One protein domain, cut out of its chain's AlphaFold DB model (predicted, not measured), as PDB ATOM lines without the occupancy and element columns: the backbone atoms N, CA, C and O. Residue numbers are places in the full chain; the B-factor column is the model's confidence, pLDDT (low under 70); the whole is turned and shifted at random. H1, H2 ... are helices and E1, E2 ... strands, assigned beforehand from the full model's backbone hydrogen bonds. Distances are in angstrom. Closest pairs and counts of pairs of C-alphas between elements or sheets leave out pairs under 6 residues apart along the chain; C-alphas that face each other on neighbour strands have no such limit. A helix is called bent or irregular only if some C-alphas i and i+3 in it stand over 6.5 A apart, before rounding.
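This is residues 29 to 80 and 90 to 122 of the 147 residues of the protein "Type II secretion system protein" of Acidobacteria bacterium (UniProt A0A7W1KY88). One very long helix, H1, has the second part of its length over one face of a small three-stranded sheet, E1 E2 E3, while residues 29 to 59 of H1 stick out from this body as a long free arm. The arm makes the length of the whole, whose C-alphas span 75 by 22 by 18 A. The printed part has 85 residues, with one named helix and three named strands in the order H1, E1, E2, E3; the sheet has the order E1 - E2 - E3 and is antiparallel throughout. The class is mixed, helices and strands, and the whole is extended, with a radius of gyration of the C-alphas of 22.8 A.

H1 runs from Glu 29, C-alpha at (-49.524, 115.973, -1.516), to Arg 78, C-alpha at (-104.037, 104.243, 47.172), 74.0 A from first to last C-alpha. It is not bent. E1 is residues 93 to 98, 15.3 A long. E2 is residues 101 to 105, 13.4 A long. E3 is residues 118 to 121, 9.9 A long, and ends with C-alpha 121 at (-86.082, 93.267, 30.995).

H1 is on the sheet, and the two make two layers, a helix on one face of a sheet. Residues 64 to 75 of H1 make the 26 pairs of C-alphas within 10 A of the sheet. H1 lies over E2 and only just over E1, on which 3 of its C-alphas fall. It runs along the strands, at 13 degrees to E2 on the local plane. The closest C-alphas of H1 and E1 are those of Ala 71 and Ser 93, 6.2 A apart; those of H1 and E2 are Ala 71 and Val 105, 7.4 A apart. The strands form a meander, each the antiparallel neighbour of the one before. The hairpin E1 and E2 has N 95 and O 103 within hydrogen-bond range at 2.8 A. The hairpin E2 and E3 has N 120 and O 102 within range at 2.8 A. E2 is the inner strand; E1 and E3 are edge strands. In H1, 43 of 46 O i to N i+4 pairs are within hydrogen-bond range.

The C-alphas of Glu 29 and Ala 80 are the two farthest apart, at 75.6 A. Without residues 29 to 59, which stand free, the body spans 30 by 20 by 19 A. Residues 81 to 89 are not printed, and C-alphas 80 and 90 are 7.3 A apart across this cut, which lies in the link from H1 to E1. The link E1 to E2 is tight, and E2 to E3 is long, with 12 residues, 106 to 117. The mean pLDDT of the printed part is 83.4, and residues 50 to 51, 80, 90 to 91 and 112 are under 70.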
ATOM      1  N   GLU A  29     -48.401 115.255  -2.125       91.62
ATOM      2  CA  GLU A  29     -49.524 115.973  -1.516       91.62
ATOM      3  C   GLU A  29     -50.750 115.062  -1.361       91.62
ATOM      4  O   GLU A  29     -51.373 115.045  -0.299       91.62
ATOM      5  N   MET A  30     -51.031 114.210  -2.355       94.06
ATOM      6  CA  MET A  30     -52.088 113.192  -2.261       94.06
ATOM      7  C   MET A  30     -51.811 112.160  -1.160       94.06
ATOM      8  O   MET A  30     -52.726 111.787  -0.426       94.06
ATOM      9  N   LEU A  31     -50.560 111.718  -1.002       95.62
ATOM     10  CA  LEU A  31     -50.161 110.794   0.069       95.62
ATOM     11  C   LEU A  31     -50.373 111.401   1.461       95.62
ATOM     12  O   LEU A  31     -50.920 110.739   2.343       95.62
ATOM     13  N   ILE A  32     -49.988 112.666   1.645       95.06
ATOM     14  CA  ILE A  32     -50.201 113.383   2.908       95.06
ATOM     15  C   ILE A  32     -51.701 113.563   3.178       95.06
ATOM     16  O   ILE A  32     -52.145 113.343   4.306       95.06
ATOM     17  N   MET A  33     -52.494 113.901   2.156       96.12
ATOM     18  CA  MET A  33     -53.955 114.003   2.258       96.12
ATOM     19  C   MET A  33     -54.595 112.686   2.704       96.12
ATOM     20  O   MET A  33     -55.382 112.675   3.652       96.12
ATOM     21  N   LEU A  34     -54.239 111.561   2.079       96.00
ATOM     22  CA  LEU A  34     -54.766 110.245   2.462       96.00
ATOM     23  C   LEU A  34     -54.388 109.874   3.897       96.00
ATOM     24  O   LEU A  34     -55.219 109.355   4.647       96.00
ATOM     25  N   LEU A  35     -53.157 110.186   4.302       96.94
ATOM     26  CA  LEU A  35     -52.691 109.942   5.660       96.94
ATOM     27  C   LEU A  35     -53.491 110.771   6.677       96.94
ATOM     28  O   LEU A  35     -54.014 110.206   7.638       96.94
ATOM     29  N   MET A  36     -53.686 112.068   6.423       97.19
ATOM     30  CA  MET A  36     -54.533 112.940   7.249       97.19
ATOM     31  C   MET A  36     -55.967 112.398   7.375       97.19
ATOM     32  O   MET A  36     -56.487 112.279   8.486       97.19
ATOM     33  N   ILE A  37     -56.589 112.009   6.255       96.81
ATOM     34  CA  ILE A  37     -57.960 111.475   6.239       96.81
ATOM     35  C   ILE A  37     -58.056 110.191   7.070       96.81
ATOM     36  O   ILE A  37     -59.010 110.034   7.834       96.81
ATOM     37  N   SER A  38     -57.071 109.289   6.975       96.00
ATOM     38  CA  SER A  38     -57.078 108.027   7.725       96.00
ATOM     39  C   SER A  38     -57.027 108.232   9.242       96.00
ATOM     40  O   SER A  38     -57.803 107.612   9.973       96.00
ATOM     41  N   VAL A  39     -56.184 109.156   9.716       95.75
ATOM     42  CA  VAL A  39     -56.054 109.482  11.143       95.75
ATOM     43  C   VAL A  39     -57.342 110.114  11.671       95.75
ATOM     44  O   VAL A  39     -57.859 109.691  12.707       95.75
ATOM     45  N   ILE A  40     -57.901 111.087  10.942       96.19
ATOM     46  CA  ILE A  40     -59.143 111.766  11.339       96.19
ATOM     47  C   ILE A  40     -60.308 110.771  11.369       96.19
ATOM     48  O   ILE A  40     -61.052 110.720  12.348       96.19
ATOM     49  N   THR A  41     -60.441 109.938  10.335       94.38
ATOM     50  CA  THR A  41     -61.512 108.933  10.248       94.38
ATOM     51  C   THR A  41     -61.410 107.921  11.386       94.38
ATOM     52  O   THR A  41     -62.413 107.634  12.042       94.38
ATOM     53  N   GLY A  42     -60.200 107.437  11.688       89.81
ATOM     54  CA  GLY A  42     -59.966 106.542  12.822       89.81
ATOM     55  C   GLY A  42     -60.416 107.155  14.150       89.81
ATOM     56  O   GLY A  42     -61.120 106.510  14.930       89.81
ATOM     57  N   TYR A  43     -60.094 108.429  14.386       90.94
ATOM     58  CA  TYR A  43     -60.496 109.124  15.608       90.94
ATOM     59  C   TYR A  43     -62.016 109.306  15.720       90.94
ATOM     60  O   TYR A  43     -62.600 109.044  16.775       90.94
ATOM     61  N   VAL A  44     -62.680 109.699  14.631       88.44
ATOM     62  CA  VAL A  44     -64.136 109.923  14.604       88.44
ATOM     63  C   VAL A  44     -64.910 108.648  14.951       88.44
ATOM     64  O   VAL A  44     -65.842 108.702  15.758       88.44
ATOM     65  N   LEU A  45     -64.496 107.491  14.424       82.38
ATOM     66  CA  LEU A  45     -65.158 106.211  14.701       82.38
ATOM     67  C   LEU A  45     -65.132 105.846  16.192       82.38
ATOM     68  O   LEU A  45     -66.142 105.399  16.736       82.38
ATOM     69  N   THR A  46     -64.017 106.095  16.886       81.25
ATOM     70  CA  THR A  46     -63.918 105.809  18.330       81.25
ATOM     71  C   THR A  46     -64.841 106.687  19.181       81.25
ATOM     72  O   THR A  46     -65.387 106.224  20.184       81.25
ATOM     73  N   ARG A  47     -65.076 107.941  18.770       72.38
ATOM     74  CA  ARG A  47     -65.954 108.883  19.485       72.38
ATOM     75  C   ARG A  47     -67.434 108.512  19.375       72.38
ATOM     76  O   ARG A  47     -68.169 108.665  20.349       72.38
ATOM     77  N   ILE A  48     -67.865 107.992  18.226       74.38
ATOM     78  CA  ILE A  48     -69.270 107.627  17.977       74.38
ATOM     79  C   ILE A  48     -69.711 106.461  18.873       74.38
ATOM     80  O   ILE A  48     -70.810 106.492  19.428       74.38
ATOM     81  N   SER A  49     -68.845 105.468  19.081       71.00
ATOM     82  CA  SER A  49     -69.158 104.295  19.909       71.00
ATOM     83  C   SER A  49     -69.468 104.656  21.367       71.00
ATOM     84  O   SER A  49     -70.404 104.110  21.950       71.00
ATOM     85  N   GLY A  50     -68.739 105.617  21.947       69.12
ATOM     86  CA  GLY A  50     -68.996 106.090  23.314       69.12
ATOM     87  C   GLY A  50     -70.322 106.849  23.445       69.12
ATOM     88  O   GLY A  50     -71.062 106.648  24.408       69.12
ATOM     89  N   ALA A  51     -70.671 107.665  22.445       67.69
ATOM     90  CA  ALA A  51     -71.939 108.395  22.429       67.69
ATOM     91  C   ALA A  51     -73.150 107.448  22.374       67.69
ATOM     92  O   ALA A  51     -74.148 107.679  23.056       67.69
ATOM     93  N   GLN A  52     -73.057 106.343  21.625       75.94
ATOM     94  CA  GLN A  52     -74.133 105.352  21.581       75.94
ATOM     95  C   GLN A  52     -74.366 104.675  22.935       75.94
ATOM     96  O   GLN A  52     -75.516 104.462  23.307       75.94
ATOM     97  N   GLN A  53     -73.311 104.362  23.691       76.56
ATOM     98  CA  GLN A  53     -73.454 103.761  25.022       76.56
ATOM     99  C   GLN A  53     -74.172 104.700  25.999       76.56
ATOM    100  O   GLN A  53     -75.076 104.267  26.715       76.56
ATOM    101  N   PHE A  54     -73.825 105.989  25.981       77.56
ATOM    102  CA  PHE A  54     -74.480 106.995  26.816       77.56
ATOM    103  C   PHE A  54     -75.972 107.137  26.483       77.56
ATOM    104  O   PHE A  54     -76.811 107.083  27.379       77.56
ATOM    105  N   MET A  55     -76.317 107.212  25.193       82.12
ATOM    106  CA  MET A  55     -77.712 107.304  24.741       82.12
ATOM    107  C   MET A  55     -78.555 106.094  25.175       82.12
ATOM    108  O   MET A  55     -79.703 106.247  25.591       82.12
ATOM    109  N   ARG A  56     -77.992 104.879  25.116       81.81
ATOM    110  CA  ARG A  56     -78.680 103.650  25.554       81.81
ATOM    111  C   ARG A  56     -78.932 103.644  27.061       81.81
ATOM    112  O   ARG A  56     -80.023 103.284  27.497       81.81
ATOM    113  N   MET A  57     -77.948 104.083  27.850       81.75
ATOM    114  CA  MET A  57     -78.096 104.241  29.300       81.75
ATOM    115  C   MET A  57     -79.169 105.273  29.648       81.75
ATOM    116  O   MET A  57     -80.001 105.023  30.518       81.75
ATOM    117  N   GLU A  58     -79.175 106.413  28.963       86.19
ATOM    118  CA  GLU A  58     -80.157 107.464  29.204       86.19
ATOM    119  C   GLU A  58     -81.582 106.993  28.881       86.19
ATOM    120  O   GLU A  58     -82.491 107.199  29.685       86.19
ATOM    121  N   ASN A  59     -81.775 106.290  27.762       86.25
ATOM    122  CA  ASN A  59     -83.075 105.725  27.395       86.25
ATOM    123  C   ASN A  59     -83.577 104.700  28.424       86.25
ATOM    124  O   ASN A  59     -84.713 104.811  28.883       86.25
ATOM    125  N   ALA A  60     -82.722 103.761  28.847       83.69
ATOM    126  CA  ALA A  60     -83.072 102.777  29.875       83.69
ATOM    127  C   ALA A  60     -83.397 103.441  31.228       83.69
ATOM    128  O   ALA A  60     -84.326 103.035  31.925       83.69
ATOM    129  N   SER A  61     -82.655 104.494  31.583       86.25
ATOM    130  CA  SER A  61     -82.883 105.281  32.797       86.25
ATOM    131  C   SER A  61     -84.228 106.009  32.760       86.25
ATOM    132  O   SER A  61     -84.995 105.927  33.718       86.25
ATOM    133  N   ARG A  62     -84.568 106.662  31.641       89.38
ATOM    134  CA  ARG A  62     -85.858 107.350  31.459       89.38
ATOM    135  C   ARG A  62     -87.040 106.385  31.555       89.38
ATOM    136  O   ARG A  62     -88.030 106.704  32.211       89.38
ATOM    137  N   GLU A  63     -86.932 105.210  30.939       86.81
ATOM    138  CA  GLU A  63     -87.968 104.175  31.017       86.81
ATOM    139  C   GLU A  63     -88.163 103.694  32.461       86.81
ATOM    140  O   GLU A  63     -89.285 103.686  32.973       86.81
ATOM    141  N   PHE A  64     -87.064 103.376  33.149       86.12
ATOM    142  CA  PHE A  64     -87.097 102.970  34.550       86.12
ATOM    143  C   PHE A  64     -87.693 104.061  35.454       86.12
ATOM    144  O   PHE A  64     -88.585 103.775  36.251       86.12
ATOM    145  N   MET A  65     -87.264 105.319  35.302       88.25
ATOM    146  CA  MET A  65     -87.810 106.450  36.063       88.25
ATOM    147  C   MET A  65     -89.311 106.639  35.826       88.25
ATOM    148  O   MET A  65     -90.041 106.910  36.775       88.25
ATOM    149  N   SER A  66     -89.788 106.451  34.592       89.88
ATOM    150  CA  SER A  66     -91.220 106.508  34.274       89.88
ATOM    151  C   SER A  66     -92.013 105.454  35.054       89.88
ATOM    152  O   SER A  66     -93.049 105.775  35.635       89.88
ATOM    153  N   TYR A  67     -91.527 104.211  35.130       85.75
ATOM    154  CA  TYR A  67     -92.191 103.173  35.929       85.75
ATOM    155  C   TYR A  67     -92.124 103.443  37.430       85.75
ATOM    156  O   TYR A  67     -93.112 103.228  38.129       85.75
ATOM    157  N   VAL A  68     -90.998 103.957  37.925       88.50
ATOM    158  CA  VAL A  68     -90.860 104.352  39.333       88.50
ATOM    159  C   VAL A  68     -91.841 105.467  39.685       88.50
ATOM    160  O   VAL A  68     -92.498 105.389  40.720       88.50
ATOM    161  N   GLU A  69     -91.994 106.476  38.829       88.81
ATOM    162  CA  GLU A  69     -92.914 107.585  39.085       88.81
ATOM    163  C   GLU A  69     -94.378 107.143  39.012       88.81
ATOM    164  O   GLU A  69     -95.179 107.523  39.865       88.81
ATOM    165  N   LYS A  70     -94.724 106.277  38.055       87.31
ATOM    166  CA  LYS A  70     -96.057 105.662  37.994       87.31
ATOM    167  C   LYS A  70     -96.360 104.862  39.256       87.31
ATOM    168  O   LYS A  70     -97.402 105.081  39.868       87.31
ATOM    169  N   ALA A  71     -95.428 104.013  39.687       83.44
ATOM    170  CA  ALA A  71     -95.565 103.266  40.928       83.44
ATOM    171  C   ALA A  71     -95.691 104.210  42.132       83.44
ATOM    172  O   ALA A  71     -96.541 103.993  42.992       83.44
ATOM    173  N   ARG A  72     -94.915 105.298  42.191       84.00
ATOM    174  CA  ARG A  72     -95.006 106.298  43.266       84.00
ATOM    175  C   ARG A  72     -96.385 106.954  43.314       84.00
ATOM    176  O   ARG A  72     -96.977 107.030  44.387       84.00
ATOM    177  N   LEU A  73     -96.892 107.425  42.177       85.44
ATOM    178  CA  LEU A  73     -98.210 108.055  42.084       85.44
ATOM    179  C   LEU A  73     -99.328 107.079  42.456       85.44
ATOM    180  O   LEU A  73    -100.245 107.464  43.179       85.44
ATOM    181  N   ASP A  74     -99.223 105.828  42.016       80.31
ATOM    182  CA  ASP A  74    -100.161 104.765  42.377       80.31
ATOM    183  C   ASP A  74    -100.145 104.489  43.894       80.31
ATOM    184  O   ASP A  74    -101.192 104.469  44.544       80.31
ATOM    185  N   SER A  75     -98.951 104.443  44.497       78.50
ATOM    186  CA  SER A  75     -98.763 104.282  45.949       78.50
ATOM    187  C   SER A  75     -99.432 105.402  46.746       78.50
ATOM    188  O   SER A  75    -100.127 105.157  47.732       78.50
ATOM    189  N   VAL A  76     -99.223 106.650  46.310       81.88
ATOM    190  CA  VAL A  76     -99.746 107.848  46.981       81.88
ATOM    191  C   VAL A  76    -101.262 107.925  46.863       81.88
ATOM    192  O   VAL A  76    -101.924 108.293  47.826       81.88
ATOM    193  N   ARG A  77    -101.829 107.578  45.704       77.38
ATOM    194  CA  ARG A  77    -103.286 107.585  45.517       77.38
ATOM    195  C   ARG A  77    -103.961 106.569  46.424       77.38
ATOM    196  O   ARG A  77    -104.977 106.881  47.040       77.38
ATOM    197  N   ARG A  78    -103.384 105.373  46.517       72.12
ATOM    198  CA  ARG A  78    -104.037 104.243  47.172       72.12
ATOM    199  C   ARG A  78    -103.805 104.185  48.679       72.12
ATOM    200  O   ARG A  78    -104.664 103.620  49.338       72.12
ATOM    201  N   HIS A  79    -102.752 104.842  49.194       70.38
ATOM    202  CA  HIS A  79    -102.319 104.869  50.603       70.38
ATOM    203  C   HIS A  79    -102.204 103.470  51.219       70.38
ATOM    204  O   HIS A  79    -103.216 102.808  51.386       70.38
ATOM    205  N   ALA A  80    -101.002 103.031  51.626       61.06
ATOM    206  CA  ALA A  80    -100.802 101.703  52.227       61.06
ATOM    207  C   ALA A  80    -101.956 101.331  53.178       61.06
ATOM    208  O   ALA A  80    -102.232 102.061  54.133       61.06
ATOM    209  N   GLN A  90     -99.527  95.167  49.211       59.38
ATOM    210  CA  GLN A  90     -98.432  95.875  48.559       59.38
ATOM    211  C   GLN A  90     -99.067  96.663  47.422       59.38
ATOM    212  O   GLN A  90     -99.517  96.072  46.450       59.38
ATOM    213  N   MET A  91     -99.185  97.978  47.586       68.88
ATOM    214  CA  MET A  91     -99.963  98.792  46.651       68.88
ATOM    215  C   MET A  91     -99.221  99.007  45.346       68.88
ATOM    216  O   MET A  91     -99.745  98.736  44.277       68.88
ATOM    217  N   SER A  92     -97.963  99.414  45.450       77.94
ATOM    218  CA  SER A  92     -97.086  99.499  44.303       77.94
ATOM    219  C   SER A  92     -95.637  99.377  44.741       77.94
ATOM    220  O   SER A  92     -95.229  99.880  45.793       77.94
ATOM    221  N   SER A  93     -94.840  98.658  43.962       80.75
ATOM    222  CA  SER A  93     -93.418  98.500  44.234       80.75
ATOM    223  C   SER A  93     -92.641  98.239  42.954       80.75
ATOM    224  O   SER A  93     -93.131  97.611  42.019       80.75
ATOM    225  N   VAL A  94     -91.400  98.714  42.930       83.94
ATOM    226  CA  VAL A  94     -90.429  98.375  41.894       83.94
ATOM    227  C   VAL A  94     -89.274  97.661  42.576       83.94
ATOM    228  O   VAL A  94     -88.602  98.236  43.430       83.94
ATOM    229  N   THR A  95     -89.054  96.398  42.218       84.88
ATOM    230  CA  THR A  95     -88.007  95.557  42.808       84.88
ATOM    231  C   THR A  95     -87.019  95.133  41.737       84.88
ATOM    232  O   THR A  95     -87.387  94.481  40.764       84.88
ATOM    233  N   ILE A  96     -85.742  95.462  41.920       85.25
ATOM    234  CA  ILE A  96     -84.672  94.994  41.035       85.25
ATOM    235  C   ILE A  96     -84.406  93.522  41.367       85.25
ATOM    236  O   ILE A  96     -83.940  93.206  42.461       85.25
ATOM    237  N   THR A  97     -84.734  92.617  40.444       84.88
ATOM    238  CA  THR A  97     -84.613  91.161  40.637       84.88
ATOM    239  C   THR A  97     -83.293  90.607  40.117       84.88
ATOM    240  O   THR A  97     -82.865  89.536  40.538       84.88
ATOM    241  N   GLY A  98     -82.621  91.340  39.232       82.75
ATOM    242  CA  GLY A  98     -81.343  90.936  38.667       82.75
ATOM    243  C   GLY A  98     -80.611  92.096  37.997       82.75
ATOM    244  O   GLY A  98     -81.108  93.222  37.980       82.75
ATOM    245  N   PRO A  99     -79.436  91.836  37.397       80.12
ATOM    246  CA  PRO A  99     -78.621  92.880  36.782       80.12
ATOM    247  C   PRO A  99     -79.314  93.589  35.615       80.12
ATOM    248  O   PRO A  99     -78.902  94.669  35.230       80.12
ATOM    249  N   ARG A 100     -80.346  93.001  35.005       83.50
ATOM    250  CA  ARG A 100     -81.036  93.580  33.833       83.50
ATOM    251  C   ARG A 100     -82.550  93.466  33.924       83.50
ATOM    252  O   ARG A 100     -83.247  93.738  32.954       83.50
ATOM    253  N   THR A 101     -83.048  93.034  35.073       83.62
ATOM    254  CA  THR A 101     -84.451  92.699  35.268       83.62
ATOM    255  C   THR A 101     -84.966  93.397  36.507       83.62
ATOM    256  O   THR A 101     -84.318  93.405  37.560       83.62
ATOM    257  N   TYR A 102     -86.147  93.978  36.380       87.19
ATOM    258  CA  TYR A 102     -86.873  94.565  37.492       87.19
ATOM    259  C   TYR A 102     -88.342  94.171  37.394       87.19
ATOM    260  O   TYR A 102     -88.886  93.999  36.307       87.19
ATOM    261  N   SER A 103     -88.967  93.973  38.545       88.12
ATOM    262  CA  SER A 103     -90.375  93.635  38.665       88.12
ATOM    263  C   SER A 103     -91.136  94.868  39.126       88.12
ATOM    264  O   SER A 103     -90.724  95.520  40.089       88.12
ATOM    265  N   VAL A 104     -92.212  95.198  38.419       85.56
ATOM    266  CA  VAL A 104     -93.105  96.309  38.744       85.56
ATOM    267  C   VAL A 104     -94.445  95.727  39.166       85.56
ATOM    268  O   VAL A 104     -95.070  94.971  38.422       85.56
ATOM    269  N   VAL A 105     -94.872  96.101  40.363       87.38
ATOM    270  CA  VAL A 105     -96.203  95.845  40.905       87.38
ATOM    271  C   VAL A 105     -96.897  97.196  40.970       87.38
ATOM    272  O   VAL A 105     -96.392  98.100  41.636       87.38
ATOM    273  N   MET A 106     -97.986  97.357  40.235       82.00
ATOM    274  CA  MET A 106     -98.850  98.540  40.236       82.00
ATOM    275  C   MET A 106    -100.158  98.175  39.538       82.00
ATOM    276  O   MET A 106    -100.238  97.134  38.894       82.00
ATOM    277  N   ASP A 107    -101.145  99.047  39.625       82.19
ATOM    278  CA  ASP A 107    -102.328  98.995  38.770       82.19
ATOM    279  C   ASP A 107    -101.999  99.432  37.333       82.19
ATOM    280  O   ASP A 107    -101.661 100.600  37.101       82.19
ATOM    281  N   PHE A 108    -102.035  98.506  36.366       79.62
ATOM    282  CA  PHE A 108    -101.761  98.841  34.965       79.62
ATOM    283  C   PHE A 108    -103.010  99.236  34.175       79.62
ATOM    284  O   PHE A 108    -102.856  99.913  33.153       79.62
ATOM    285  N   ASP A 109    -104.203  98.810  34.588       84.12
ATOM    286  CA  ASP A 109    -105.452  99.011  33.843       84.12
ATOM    287  C   ASP A 109    -106.368 100.090  34.448       84.12
ATOM    288  O   ASP A 109    -107.294 100.559  33.780       84.12
ATOM    289  N   GLY A 110    -106.036 100.589  35.635       75.81
ATOM    290  CA  GLY A 110    -106.752 101.662  36.311       75.81
ATOM    291  C   GLY A 110    -107.985 101.182  37.074       75.81
ATOM    292  O   GLY A 110    -108.841 102.016  37.388       75.81
ATOM    293  N   ASP A 111    -108.127  99.879  37.325       77.75
ATOM    294  CA  ASP A 111    -109.364  99.271  37.829       77.75
ATOM    295  C   ASP A 111    -109.553  99.371  39.356       77.75
ATOM    296  O   ASP A 111    -110.627  99.060  39.880       77.75
ATOM    297  N   GLY A 112    -108.545  99.848  40.088       68.25
ATOM    298  CA  GLY A 112    -108.595  99.923  41.554       68.25
ATOM    299  C   GLY A 112    -107.975  98.719  42.283       68.25
ATOM    300  O   GLY A 112    -107.836  98.760  43.507       68.25
ATOM    301  N   ILE A 113    -107.520  97.695  41.557       75.50
ATOM    302  CA  ILE A 113    -106.868  96.479  42.059       75.50
ATOM    303  C   ILE A 113    -105.378  96.512  41.683       75.50
ATOM    304  O   ILE A 113    -104.936  97.308  40.862       75.50
ATOM    305  N   VAL A 114    -104.528  95.806  42.432       77.81
ATOM    306  CA  VAL A 114    -103.089  95.708  42.130       77.81
ATOM    307  C   VAL A 114    -102.873  94.494  41.241       77.81
ATOM    308  O   VAL A 114    -103.204  93.376  41.644       77.81
ATOM    309  N   ASP A 115    -102.278  94.704  40.072       82.12
ATOM    310  CA  ASP A 115    -101.979  93.618  39.146       82.12
ATOM    311  C   ASP A 115    -100.834  92.714  39.631       82.12
ATOM    312  O   ASP A 115     -99.952  93.139  40.393       82.12
ATOM    313  N   PRO A 116    -100.769  91.468  39.122       82.25
ATOM    314  CA  PRO A 116     -99.615  90.605  39.309       82.25
ATOM    315  C   PRO A 116     -98.295  91.275  38.876       82.25
ATOM    316  O   PRO A 116     -98.275  92.037  37.904       82.25
ATOM    317  N   PRO A 117     -97.163  90.945  39.533       84.75
ATOM    318  CA  PRO A 117     -95.866  91.528  39.206       84.75
ATOM    319  C   PRO A 117     -95.493  91.329  37.733       84.75
ATOM    320  O   PRO A 117     -95.384  90.195  37.254       84.75
ATOM    321  N   ARG A 118     -95.240  92.430  37.019       84.75
ATOM    322  CA  ARG A 118     -94.754  92.396  35.635       84.75
ATOM    323  C   ARG A 118     -93.240  92.528  35.616       84.75
ATOM    324  O   ARG A 118     -92.678  93.481  36.153       84.75
ATOM    325  N   ASN A 119     -92.578  91.573  34.972       87.50
ATOM    326  CA  ASN A 119     -91.127  91.568  34.841       87.50
ATOM    327  C   ASN A 119     -90.712  92.331  33.585       87.50
ATOM    328  O   ASN A 119     -91.030  91.928  32.468       87.50
ATOM    329  N   MET A 120     -89.963  93.406  33.785       83.81
ATOM    330  CA  MET A 120     -89.364  94.205  32.727       83.81
ATOM    331  C   MET A 120     -87.895  93.818  32.576       83.81
ATOM    332  O   MET A 120     -87.174  93.647  33.564       83.81
ATOM    333  N   THR A 121     -87.454  93.667  31.328       85.19
ATOM    334  CA  THR A 121     -86.082  93.267  30.995       85.19
ATOM    335  C   THR A 121     -85.439  94.319  30.109       85.19
ATOM    336  O   THR A 121     -85.948  94.626  29.034       85.19
ATOM    337  N   ILE A 122     -84.292  94.837  30.538       80.81
ATOM    338  CA  ILE A 122     -83.443  95.689  29.708       80.81
ATOM    339  C   ILE A 122     -82.792  94.796  28.650       80.81
ATOM    340  O   ILE A 122     -82.120  93.816  28.991       80.81
TER     341      ILE A 122